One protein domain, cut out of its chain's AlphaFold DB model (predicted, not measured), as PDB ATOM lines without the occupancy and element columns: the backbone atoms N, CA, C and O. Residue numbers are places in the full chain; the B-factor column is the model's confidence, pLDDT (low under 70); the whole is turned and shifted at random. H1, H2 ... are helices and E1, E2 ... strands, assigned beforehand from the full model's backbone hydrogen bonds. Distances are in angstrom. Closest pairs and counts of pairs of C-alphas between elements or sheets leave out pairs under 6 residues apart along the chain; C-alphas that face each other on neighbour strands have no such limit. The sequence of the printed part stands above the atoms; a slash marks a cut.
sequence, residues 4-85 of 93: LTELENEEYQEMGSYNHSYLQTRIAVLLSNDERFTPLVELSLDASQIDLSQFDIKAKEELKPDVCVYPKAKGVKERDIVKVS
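AT A GLANCE: This is residues 4 to 85 of the 93 residues of an uncharacterized protein of Gammaproteobacteria bacterium (UniProt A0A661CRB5). The long helix H3 packs along a two-stranded antiparallel ribbon of E1 and E3, and beyond one end of that ribbon the chain makes a loop through E2 and the short helix H4 before it returns to E3. A tail, residues 4 to 15 with H1 and H2, sticks out from this body and makes much of the length, while residues 72 to 85, with no named element, swing away from the end of E3 and fold back beside E2. The printed part has 82 residues with four named helices and three named strands, in the order H1 H2 H3 E1 E2 H4 E3. The class is mixed, helices and strands, with under half of the residues, 40 of 82, in named elements. The whole is loose, with a radius of gyration of the C-alphas of 15.1 A and spans of 47 by 33 by 28 A.

IN THESE COORDINATES: H1 is residues 4 to 7, with C-alpha 4 at (159.537, 186.797, 252.777), and H2 is residues 11 to 14. H3, residues 18 to 32, measures 20.9 A from C-alpha 18 at (178.031, 201.541, 242.681) to C-alpha 32. E1 is residues 37 to 41, 12.9 A long, and E2 is residues 44 to 46, 6.8 A long. H4 is residues 52 to 55. E3, residues 67 to 71, is 13.5 A long and ends with C-alpha 71 at (201.532, 186.117, 238.403).

HOW THE PARTS SIT: E1 and E3 are antiparallel neighbours, with 153 degrees between their directions. The C-alphas of Pro 39 and Val 69 face each other at 4.5 A. N 38 and O 70, at 2.8 A, and N 40 and O 68, at 2.9 A, are within hydrogen-bond range. H3 has 9 pairs of C-alphas within 8 A of E1, the closest being those of Ala 28 and Pro 39, 5.6 A apart. Its closest C-alphas to E3 are those of Gln 24 and Val 67, 6.9 A apart. E2 pairs with no named strand and is apart from E1, E3 and H4. H1 and H2 meet only through their link, and H2 is apart from H3. In H3 every O i to N i+4 pair is within hydrogen-bond range; H1, H2 and H4 are too short for such a pair, and their single O i to N i+3 pair is within range in H4 but not in H1 or H2.

THE WHOLE: The two C-alphas farthest apart are those of Leu 4 and Glu 35, at 48.0 A. Residues 4 to 15 and 53 to 58 stand free; the body without them spans 31 by 30 by 22 A. The printed part has no cut, and the link from H4 to E3, with 11 residues, is long. The mean pLDDT of the printed part is 80.6, and residues 4 to 14, 59 to 60 and 73 to 74 are under 70.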
ATOM      1  N   LEU A   4     159.367 185.678 253.711       45.59
ATOM      2  CA  LEU A   4     159.537 186.797 252.777       45.59
ATOM      3  C   LEU A   4     160.878 187.543 252.916       45.59
ATOM      4  O   LEU A   4     161.297 188.177 251.958       45.59
ATOM      5  N   THR A   5     161.559 187.474 254.066       51.00
ATOM      6  CA  THR A   5     162.867 188.144 254.255       51.00
ATOM      7  C   THR A   5     164.057 187.350 253.709       51.00
ATOM      8  O   THR A   5     165.139 187.911 253.576       51.00
ATOM      9  N   GLU A   6     163.889 186.063 253.394       44.59
ATOM     10  CA  GLU A   6     164.981 185.225 252.873       44.59
ATOM     11  C   GLU A   6     165.059 185.252 251.335       44.59
ATOM     12  O   GLU A   6     166.153 185.163 250.785       44.59
ATOM     13  N   LEU A   7     163.939 185.489 250.639       42.72
ATOM     14  CA  LEU A   7     163.890 185.591 249.171       42.72
ATOM     15  C   LEU A   7     164.481 186.899 248.615       42.72
ATOM     16  O   LEU A   7     164.936 186.926 247.477       42.72
ATOM     17  N   GLU A   8     164.536 187.973 249.409       41.41
ATOM     18  CA  GLU A   8     165.181 189.235 249.010       41.41
ATOM     19  C   GLU A   8     166.721 189.171 249.063       41.41
ATOM     20  O   GLU A   8     167.385 190.148 248.738       41.41
ATOM     21  N   ASN A   9     167.326 188.051 249.471       50.41
ATOM     22  CA  ASN A   9     168.751 188.015 249.816       50.41
ATOM     23  C   ASN A   9     169.658 187.352 248.761       50.41
ATOM     24  O   ASN A   9     170.870 187.540 248.820       50.41
ATOM     25  N   GLU A  10     169.111 186.609 247.794       47.03
ATOM     26  CA  GLU A  10     169.908 185.939 246.747       47.03
ATOM     27  C   GLU A  10     170.022 186.788 245.464       47.03
ATOM     28  O   GLU A  10     171.129 187.001 244.975       47.03
ATOM     29  N   GLU A  11     168.926 187.385 244.973       45.16
ATOM     30  CA  GLU A  11     168.951 188.271 243.788       45.16
ATOM     31  C   GLU A  11     169.749 189.571 244.020       45.16
ATOM     32  O   GLU A  11     170.401 190.083 243.109       45.16
ATOM     33  N   TYR A  12     169.748 190.104 245.249       49.53
ATOM     34  CA  TYR A  12     170.529 191.297 245.599       49.53
ATOM     35  C   TYR A  12     172.037 191.031 245.682       49.53
ATOM     36  O   TYR A  12     172.815 191.975 245.546       49.53
ATOM     37  N   GLN A  13     172.467 189.781 245.894       55.53
ATOM     38  CA  GLN A  13     173.893 189.442 245.936       55.53
ATOM     39  C   GLN A  13     174.527 189.365 244.545       55.53
ATOM     40  O   GLN A  13     175.722 189.620 244.424       55.53
ATOM     41  N   GLU A  14     173.749 189.093 243.494       62.38
ATOM     42  CA  GLU A  14     174.251 189.169 242.114       62.38
ATOM     43  C   GLU A  14     174.287 190.601 241.556       62.38
ATOM     44  O   GLU A  14     175.012 190.875 240.595       62.38
ATOM     45  N   MET A  15     173.534 191.543 242.136       72.75
ATOM     46  CA  MET A  15     173.468 192.907 241.616       72.75
ATOM     47  C   MET A  15     174.620 193.771 242.144       72.75
ATOM     48  O   MET A  15     174.629 194.222 243.290       72.75
ATOM     49  N   GLY A  16     175.580 194.075 241.269       78.38
ATOM     50  CA  GLY A  16     176.675 194.994 241.578       78.38
ATOM     51  C   GLY A  16     176.171 196.379 242.010       78.38
ATOM     52  O   GLY A  16     175.424 197.045 241.292       78.38
ATOM     53  N   SER A  17     176.603 196.846 243.184       88.44
ATOM     54  CA  SER A  17     176.344 198.216 243.648       88.44
ATOM     55  C   SER A  17     177.395 199.201 243.127       88.44
ATOM     56  O   SER A  17     178.528 198.818 242.844       88.44
ATOM     57  N   TYR A  18     177.071 200.500 243.085       91.00
ATOM     58  CA  TYR A  18     178.031 201.541 242.681       91.00
ATOM     59  C   TYR A  18     179.354 201.453 243.459       91.00
ATOM     60  O   TYR A  18     180.432 201.513 242.869       91.00
ATOM     61  N   ASN A  19     179.278 201.270 244.781       93.56
ATOM     62  CA  ASN A  19     180.463 201.165 245.631       93.56
ATOM     63  C   ASN A  19     181.251 199.881 245.360       93.56
ATOM     64  O   ASN A  19     182.479 199.929 245.324       93.56
ATOM     65  N   HIS A  20     180.559 198.760 245.140       91.06
ATOM     66  CA  HIS A  20     181.188 197.496 244.766       91.06
ATOM     67  C   HIS A  20     181.959 197.652 243.448       91.06
ATOM     68  O   HIS A  20     183.171 197.447 243.421       91.06
ATOM     69  N   SER A  21     181.307 198.159 242.396       92.94
ATOM     70  CA  SER A  21     181.940 198.384 241.092       92.94
ATOM     71  C   SER A  21     183.092 199.387 241.163       92.94
ATOM     72  O   SER A  21     184.138 199.181 240.541       92.94
ATOM     73  N   TYR A  22     182.939 200.465 241.939       96.19
ATOM     74  CA  TYR A  22     183.999 201.448 242.145       96.19
ATOM     75  C   TYR A  22     185.231 200.806 242.792       96.19
ATOM     76  O   TYR A  22     186.342 200.962 242.286       96.19
ATOM     77  N   LEU A  23     185.052 200.059 243.883       95.94
ATOM     78  CA  LEU A  23     186.157 199.420 244.598       95.94
ATOM     79  C   LEU A  23     186.813 198.313 243.770       95.94
ATOM     80  O   LEU A  23     188.035 198.329 243.632       95.94
ATOM     81  N   GLN A  24     186.025 197.421 243.163       95.38
ATOM     82  CA  GLN A  24     186.512 196.351 242.285       95.38
ATOM     83  C   GLN A  24     187.378 196.921 241.154       95.38
ATOM     84  O   GLN A  24     188.517 196.491 240.957       95.38
ATOM     85  N   THR A  25     186.895 197.974 240.480       95.88
ATOM     86  CA  THR A  25     187.640 198.658 239.410       95.88
ATOM     87  C   THR A  25     188.936 199.272 239.935       95.88
ATOM     88  O   THR A  25     189.993 199.119 239.325       95.88
ATOM     89  N   ARG A  26     188.891 199.969 241.079       97.44
ATOM     90  CA  ARG A  26     190.078 200.607 241.668       97.44
ATOM     91  C   ARG A  26     191.136 199.585 242.071       97.44
ATOM     92  O   ARG A  26     192.315 199.832 241.826       97.44
ATOM     93  N   ILE A  27     190.728 198.459 242.652       95.81
ATOM     94  CA  ILE A  27     191.622 197.359 243.027       95.81
ATOM     95  C   ILE A  27     192.261 196.755 241.775       95.81
ATOM     96  O   ILE A  27     193.487 196.656 241.713       95.81
ATOM     97  N   ALA A  28     191.462 196.434 240.753       94.88
ATOM     98  CA  ALA A  28     191.962 195.885 239.497       94.88
ATOM     99  C   ALA A  28     192.978 196.826 238.825       94.88
ATOM    100  O   ALA A  28     194.065 196.385 238.467       94.88
ATOM    101  N   VAL A  29     192.685 198.128 238.734       95.94
ATOM    102  CA  VAL A  29     193.608 199.119 238.145       95.94
ATOM    103  C   VAL A  29     194.912 199.237 238.939       95.94
ATOM    104  O   VAL A  29     195.992 199.309 238.355       95.94
ATOM    105  N   LEU A  30     194.837 199.263 240.274       95.44
ATOM    106  CA  LEU A  30     196.034 199.339 241.118       95.44
ATOM    107  C   LEU A  30     196.940 198.123 240.912       95.44
ATOM    108  O   LEU A  30     198.150 198.287 240.776       95.44
ATOM    109  N   LEU A  31     196.356 196.927 240.848       93.19
ATOM    110  CA  LEU A  31     197.095 195.687 240.635       93.19
ATOM    111  C   LEU A  31     197.637 195.577 239.207       93.19
ATOM    112  O   LEU A  31     198.750 195.099 239.028       93.19
ATOM    113  N   SER A  32     196.902 196.052 238.196       92.50
ATOM    114  CA  SER A  32     197.357 196.009 236.800       92.50
ATOM    115  C   SER A  32     198.518 196.959 236.507       92.50
ATOM    116  O   SER A  32     199.225 196.767 235.524       92.50
ATOM    117  N   ASN A  33     198.716 197.988 237.339       93.50
ATOM    118  CA  ASN A  33     199.859 198.897 237.220       93.50
ATOM    119  C   ASN A  33     201.182 198.263 237.684       93.50
ATOM    120  O   ASN A  33     202.243 198.839 237.457       93.50
ATOM    121  N   ASP A  34     201.133 197.101 238.337       90.81
ATOM    122  CA  ASP A  34     202.307 196.331 238.728       90.81
ATOM    123  C   ASP A  34     202.512 195.170 237.747       90.81
ATOM    124  O   ASP A  34     201.702 194.247 237.666       90.81
ATOM    125  N   GLU A  35     203.626 195.188 237.008       88.88
ATOM    126  CA  GLU A  35     203.924 194.190 235.970       88.88
ATOM    127  C   GLU A  35     204.046 192.749 236.491       88.88
ATOM    128  O   GLU A  35     204.089 191.801 235.695       88.88
ATOM    129  N   ARG A  36     204.140 192.563 237.813       88.56
ATOM    130  CA  ARG A  36     204.166 191.240 238.445       88.56
ATOM    131  C   ARG A  36     202.802 190.562 238.401       88.56
ATOM    132  O   ARG A  36     202.750 189.334 238.488       88.56
ATOM    133  N   PHE A  37     201.721 191.323 238.249       90.50
ATOM    134  CA  PHE A  37     200.362 190.835 238.441       90.50
ATOM    135  C   PHE A  37     199.509 190.921 237.178       90.50
ATOM    136  O   PHE A  37     199.733 191.699 236.255       90.50
ATOM    137  N   THR A  38     198.489 190.075 237.134       91.44
ATOM    138  CA  THR A  38     197.405 190.142 236.164       91.44
ATOM    139  C   THR A  38     196.091 189.948 236.906       91.44
ATOM    140  O   THR A  38     195.751 188.810 237.245       91.44
ATOM    141  N   PRO A  39     195.387 191.049 237.221       91.69
ATOM    142  CA  PRO A  39     194.075 190.972 237.833       91.69
ATOM    143  C   PRO A  39     193.035 190.542 236.795       91.69
ATOM    144  O   PRO A  39     193.023 191.051 235.675       91.69
ATOM    145  N   LEU A  40     192.160 189.616 237.178       91.56
ATOM    146  CA  LEU A  40     191.021 189.145 236.393       91.56
ATOM    147  C   LEU A  40     189.768 189.282 237.258       91.56
ATOM    148  O   LEU A  40     189.759 188.812 238.393       91.56
ATOM    149  N   VAL A  41     188.742 189.952 236.744       92.12
ATOM    150  CA  VAL A  41     187.474 190.166 237.455       92.12
ATOM    151  C   VAL A  41     186.460 189.096 237.066       92.12
ATOM    152  O   VAL A  41     186.492 188.625 235.930       92.12
ATOM    153  N   GLU A  42     185.570 188.730 237.992       90.00
ATOM    154  CA  GLU A  42     184.434 187.821 237.743       90.00
ATOM    155  C   GLU A  42     184.809 186.423 237.202       90.00
ATOM    156  O   GLU A  42     184.019 185.784 236.505       90.00
ATOM    157  N   LEU A  43     186.014 185.929 237.504       89.56
ATOM    158  CA  LEU A  43     186.481 184.620 237.044       89.56
ATOM    159  C   LEU A  43     186.108 183.522 238.045       89.56
ATOM    160  O   LEU A  43     186.548 183.568 239.194       89.56
ATOM    161  N   SER A  44     185.392 182.490 237.595       90.00
ATOM    162  CA  SER A  44     185.122 181.326 238.439       90.00
ATOM    163  C   SER A  44     186.373 180.475 238.659       90.00
ATOM    164  O   SER A  44     187.127 180.162 237.734       90.00
ATOM    165  N   LEU A  45     186.559 180.027 239.893       88.06
ATOM    166  CA  LEU A  45     187.636 179.142 240.313       88.06
ATOM    167  C   LEU A  45     187.067 177.778 240.694       88.06
ATOM    168  O   LEU A  45     186.125 177.682 241.476       88.06
ATOM    169  N   ASP A  46     187.663 176.712 240.176       87.50
ATOM    170  CA  ASP A  46     187.400 175.351 240.629       87.50
ATOM    171  C   ASP A  46     188.080 175.110 241.979       87.50
ATOM    172  O   ASP A  46     189.301 174.983 242.065       87.50
ATOM    173  N   ALA A  47     187.272 175.055 243.034       84.31
ATOM    174  CA  ALA A  47     187.725 174.833 244.398       84.31
ATOM    175  C   ALA A  47     187.514 173.390 244.874       84.31
ATOM    176  O   ALA A  47     187.796 173.094 246.032       84.31
ATOM    177  N   SER A  48     187.077 172.476 243.996       84.50
ATOM    178  CA  SER A  48     186.805 171.072 244.351       84.50
ATOM    179  C   SER A  48     188.000 170.344 244.980       84.50
ATOM    180  O   SER A  48     187.825 169.358 245.694       84.50
ATOM    181  N   GLN A  49     189.218 170.822 244.716       78.31
ATOM    182  CA  GLN A  49     190.467 170.236 245.201       78.31
ATOM    183  C   GLN A  49     190.999 170.889 246.490       78.31
ATOM    184  O   GLN A  49     192.076 170.513 246.952       78.31
ATOM    185  N   ILE A  50     190.299 171.879 247.062       77.56
ATOM    186  CA  ILE A  50     190.777 172.657 248.213       77.56
ATOM    187  C   ILE A  50     189.812 172.525 249.374       77.56
ATOM    188  O   ILE A  50     188.619 172.785 249.250       77.56
ATOM    189  N   ASP A  51     190.355 172.185 250.542       79.50
ATOM    190  CA  ASP A  51     189.592 172.268 251.776       79.50
ATOM    191  C   ASP A  51     189.457 173.734 252.204       79.50
ATOM    192  O   ASP A  51     190.359 174.332 252.798       79.50
ATOM    193  N   LEU A  52     188.317 174.321 251.853       79.69
ATOM    194  CA  LEU A  52     187.958 175.692 252.192       79.69
ATOM    195  C   LEU A  52     187.380 175.834 253.607       79.69
ATOM    196  O   LEU A  52     187.209 176.960 254.079       79.69
ATOM    197  N   SER A  53     187.135 174.722 254.314       78.62
ATOM    198  CA  SER A  53     186.593 174.759 255.678       78.62
ATOM    199  C   SER A  53     187.518 175.491 256.655       78.62
ATOM    200  O   SER A  53     187.045 176.144 257.582       78.62
ATOM    201  N   GLN A  54     188.831 175.475 256.395       79.00
ATOM    202  CA  GLN A  54     189.833 176.205 257.178       79.00
ATOM    203  C   GLN A  54     189.678 177.737 257.111       79.00
ATOM    204  O   GLN A  54     190.197 178.441 257.975       79.00
ATOM    205  N   PHE A  55     188.980 178.254 256.095       78.94
ATOM    206  CA  PHE A  55     188.747 179.685 255.880       78.94
ATOM    207  C   PHE A  55     187.310 180.111 256.219       78.94
ATOM    208  O   PHE A  55     186.932 181.237 255.913       78.94
ATOM    209  N   ASP A  56     186.511 179.220 256.823       75.69
ATOM    210  CA  ASP A  56     185.074 179.418 257.089       75.69
ATOM    211  C   ASP A  56     184.250 179.735 255.820       75.69
ATOM    212  O   ASP A  56     183.203 180.383 255.852       75.69
ATOM    213  N   ILE A  57     184.723 179.265 254.660       78.31
ATOM    214  CA  ILE A  57     184.039 179.446 253.379       78.31
ATOM    215  C   ILE A  57     183.153 178.224 253.120       78.31
ATOM    216  O   ILE A  57     183.625 177.092 253.035       78.31
ATOM    217  N   LYS A  58     181.844 178.457 252.964       71.62
ATOM    218  CA  LYS A  58     180.831 177.400 252.758       71.62
ATOM    219  C   LYS A  58     180.780 176.838 251.330       71.62
ATOM    220  O   LYS A  58     180.074 175.859 251.090       71.62
ATOM    221  N   ALA A  59     181.484 177.458 250.386       69.56
ATOM    222  CA  ALA A  59     181.520 177.021 248.997       69.56
ATOM    223  C   ALA A  59     182.293 175.698 248.870       69.56
ATOM    224  O   ALA A  59     183.424 175.598 249.335       69.56
ATOM    225  N   LYS A  60     181.673 174.676 248.269       67.81
ATOM    226  CA  LYS A  60     182.250 173.320 248.191       67.81
ATOM    227  C   LYS A  60     183.032 173.034 246.909       67.81
ATOM    228  O   LYS A  60     183.922 172.194 246.931       67.81
ATOM    229  N   GLU A  61     182.681 173.679 245.799       79.81
ATOM    230  CA  GLU A  61     183.168 173.269 244.468       79.81
ATOM    231  C   GLU A  61     183.608 174.439 243.584       79.81
ATOM    232  O   GLU A  61     184.438 174.272 242.691       79.81
ATOM    233  N   GLU A  62     183.070 175.634 243.815       84.88
ATOM    234  CA  GLU A  62     183.344 176.805 242.992       84.88
ATOM    235  C   GLU A  62     183.424 178.063 243.842       84.88
ATOM    236  O   GLU A  62     182.597 178.276 244.727       84.88
ATOM    237  N   LEU A  63     184.419 178.896 243.555       86.62
ATOM    238  CA  LEU A  63     184.526 180.245 244.091       86.62
ATOM    239  C   LEU A  63     184.373 181.241 242.953       86.62
ATOM    240  O   LEU A  63     185.008 181.086 241.915       86.62
ATOM    241  N   LYS A  64     183.596 182.294 243.179       87.12
ATOM    242  CA  LYS A  64     183.466 183.415 242.250       87.12
ATOM    243  C   LYS A  64     183.886 184.706 242.960       87.12
ATOM    244  O   LYS A  64     183.038 185.401 243.506       87.12
ATOM    245  N   PRO A  65     185.195 184.970 243.079       87.50
ATOM    246  CA  PRO A  65     185.684 186.206 243.673       87.50
ATOM    247  C   PRO A  65     185.510 187.396 242.719       87.50
ATOM    248  O   PRO A  65     185.660 187.260 241.505       87.50
ATOM    249  N   ASP A  66     185.331 188.586 243.291       90.38
ATOM    250  CA  ASP A  66     185.263 189.838 242.526       90.38
ATOM    251  C   ASP A  66     186.564 190.109 241.750       90.38
ATOM    252  O   ASP A  66     186.549 190.661 240.648       90.38
ATOM    253  N   VAL A  67     187.719 189.742 242.329       91.06
ATOM    254  CA  VAL A  67     189.050 189.931 241.733       91.06
ATOM    255  C   VAL A  67     189.958 188.738 242.050       91.06
ATOM    256  O   VAL A  67     190.278 188.471 243.207       91.06
ATOM    257  N   CYS A  68     190.454 188.078 241.007       91.19
ATOM    258  CA  CYS A  68     191.565 187.128 241.048       91.19
ATOM    259  C   CYS A  68     192.868 187.821 240.654       91.19
ATOM    260  O   CYS A  68     192.866 188.681 239.777       91.19
ATOM    261  N   VAL A  69     193.999 187.406 241.227       89.88
ATOM    262  CA  VAL A  69     195.317 187.946 240.861       89.88
ATOM    263  C   VAL A  69     196.272 186.817 240.527       89.88
ATOM    264  O   VAL A  69     196.588 185.993 241.379       89.88
ATOM    265  N   TYR A  70     196.766 186.809 239.293       88.06
ATOM    266  CA  TYR A  70     197.745 185.830 238.836       88.06
ATOM    267  C   TYR A  70     199.123 186.466 238.656       88.06
ATOM    268  O   TYR A  70     199.208 187.634 238.262       88.06
ATOM    269  N   PRO A  71     200.217 185.720 238.883       85.12
ATOM    270  CA  PRO A  71     201.532 186.117 238.403       85.12
ATOM    271  C   PRO A  71     201.479 186.277 236.880       85.12
ATOM    272  O   PRO A  71     201.018 185.367 236.197       85.12
ATOM    273  N   LYS A  72     201.920 187.435 236.374       75.25
ATOM    274  CA  LYS A  72     201.974 187.847 234.955       75.25
ATOM    275  C   LYS A  72     201.388 186.829 233.958       75.25
ATOM    276  O   LYS A  72     202.098 185.968 233.426       75.25
ATOM    277  N   ALA A  73     200.089 186.940 233.679       68.31
ATOM    278  CA  ALA A  73     199.404 186.060 232.745       68.31
ATOM    279  C   ALA A  73     199.775 186.394 231.291       68.31
ATOM    280  O   ALA A  73     200.009 187.540 230.904       68.31
ATOM    281  N   LYS A  74     199.809 185.356 230.450       63.12
ATOM    282  CA  LYS A  74     200.112 185.464 229.018       63.12
ATOM    283  C   LYS A  74     198.875 185.926 228.235       63.12
ATOM    284  O   LYS A  74     198.251 185.097 227.583       63.12
ATOM    285  N   GLY A  75     198.544 187.216 228.326       75.25
ATOM    286  CA  GLY A  75     197.615 187.922 227.433       75.25
ATOM    287  C   GLY A  75     196.223 187.300 227.258       75.25
ATOM    288  O   GLY A  75     195.765 186.491 228.064       75.25
ATOM    289  N   VAL A  76     195.546 187.709 226.184       82.12
ATOM    290  CA  VAL A  76     194.232 187.181 225.788       82.12
ATOM    291  C   VAL A  76     194.372 185.720 225.352       82.12
ATOM    292  O   VAL A  76     195.320 185.359 224.652       82.12
ATOM    293  N   LYS A  77     193.433 184.871 225.769       82.75
ATOM    294  CA  LYS A  77     193.370 183.462 225.366       82.75
ATOM    295  C   LYS A  77     192.581 183.316 224.065       82.75
ATOM    296  O   LYS A  77     191.641 184.059 223.824       82.75
ATOM    297  N   GLU A  78     192.942 182.332 223.241       83.56
ATOM    298  CA  GLU A  78     192.226 182.039 221.984       83.56
ATOM    299  C   GLU A  78     190.783 181.570 222.211       83.56
ATOM    300  O   GLU A  78     189.928 181.728 221.342       83.56
ATOM    301  N   ARG A  79     190.517 180.968 223.373       84.50
ATOM    302  CA  ARG A  79     189.188 180.549 223.809       84.50
ATOM    303  C   ARG A  79     188.873 181.227 225.123       84.50
ATOM    304  O   ARG A  79     189.764 181.362 225.962       84.50
ATOM    305  N   ASP A  80     187.615 181.602 225.281       83.62
ATOM    306  CA  ASP A  80     187.137 182.154 226.535       83.62
ATOM    307  C   ASP A  80     187.160 181.082 227.633       83.62
ATOM    308  O   ASP A  80     186.855 179.911 227.382       83.62
ATOM    309  N   ILE A  81     187.583 181.475 228.830       81.69
ATOM    310  CA  ILE A  81     187.765 180.570 229.964       81.69
ATOM    311  C   ILE A  81     186.876 181.062 231.094       81.69
ATOM    312  O   ILE A  81     187.202 182.030 231.771       81.69
ATOM    313  N   VAL A  82     185.765 180.360 231.305       80.44
ATOM    314  CA  VAL A  82     184.763 180.729 232.316       80.44
ATOM    315  C   VAL A  82     185.151 180.218 233.707       80.44
ATOM    316  O   VAL A  82     184.802 180.842 234.700       80.44
ATOM    317  N   LYS A  83     185.904 179.109 233.786       83.25
ATOM    318  CA  LYS A  83     186.341 178.482 235.041       83.25
ATOM    319  C   LYS A  83     187.792 178.014 234.955       83.25
ATOM    320  O   LYS A  83     188.174 177.375 233.974       83.25
ATOM    321  N   VAL A  84     188.590 178.302 235.981       82.94
ATOM    322  CA  VAL A  84     189.997 177.879 236.076       82.94
ATOM    323  C   VAL A  84     190.252 177.054 237.333       82.94
ATOM    324  O   VAL A  84     189.771 177.384 238.409       82.94
ATOM    325  N   SER A  85     191.048 175.992 237.210       80.44
ATOM    326  CA  SER A  85     191.514 175.197 238.362       80.44
ATOM    327  C   SER A  85     192.840 175.703 238.936       80.44
ATOM    328  O   SER A  85     193.270 175.264 239.999       80.44
TER     329      SER A  85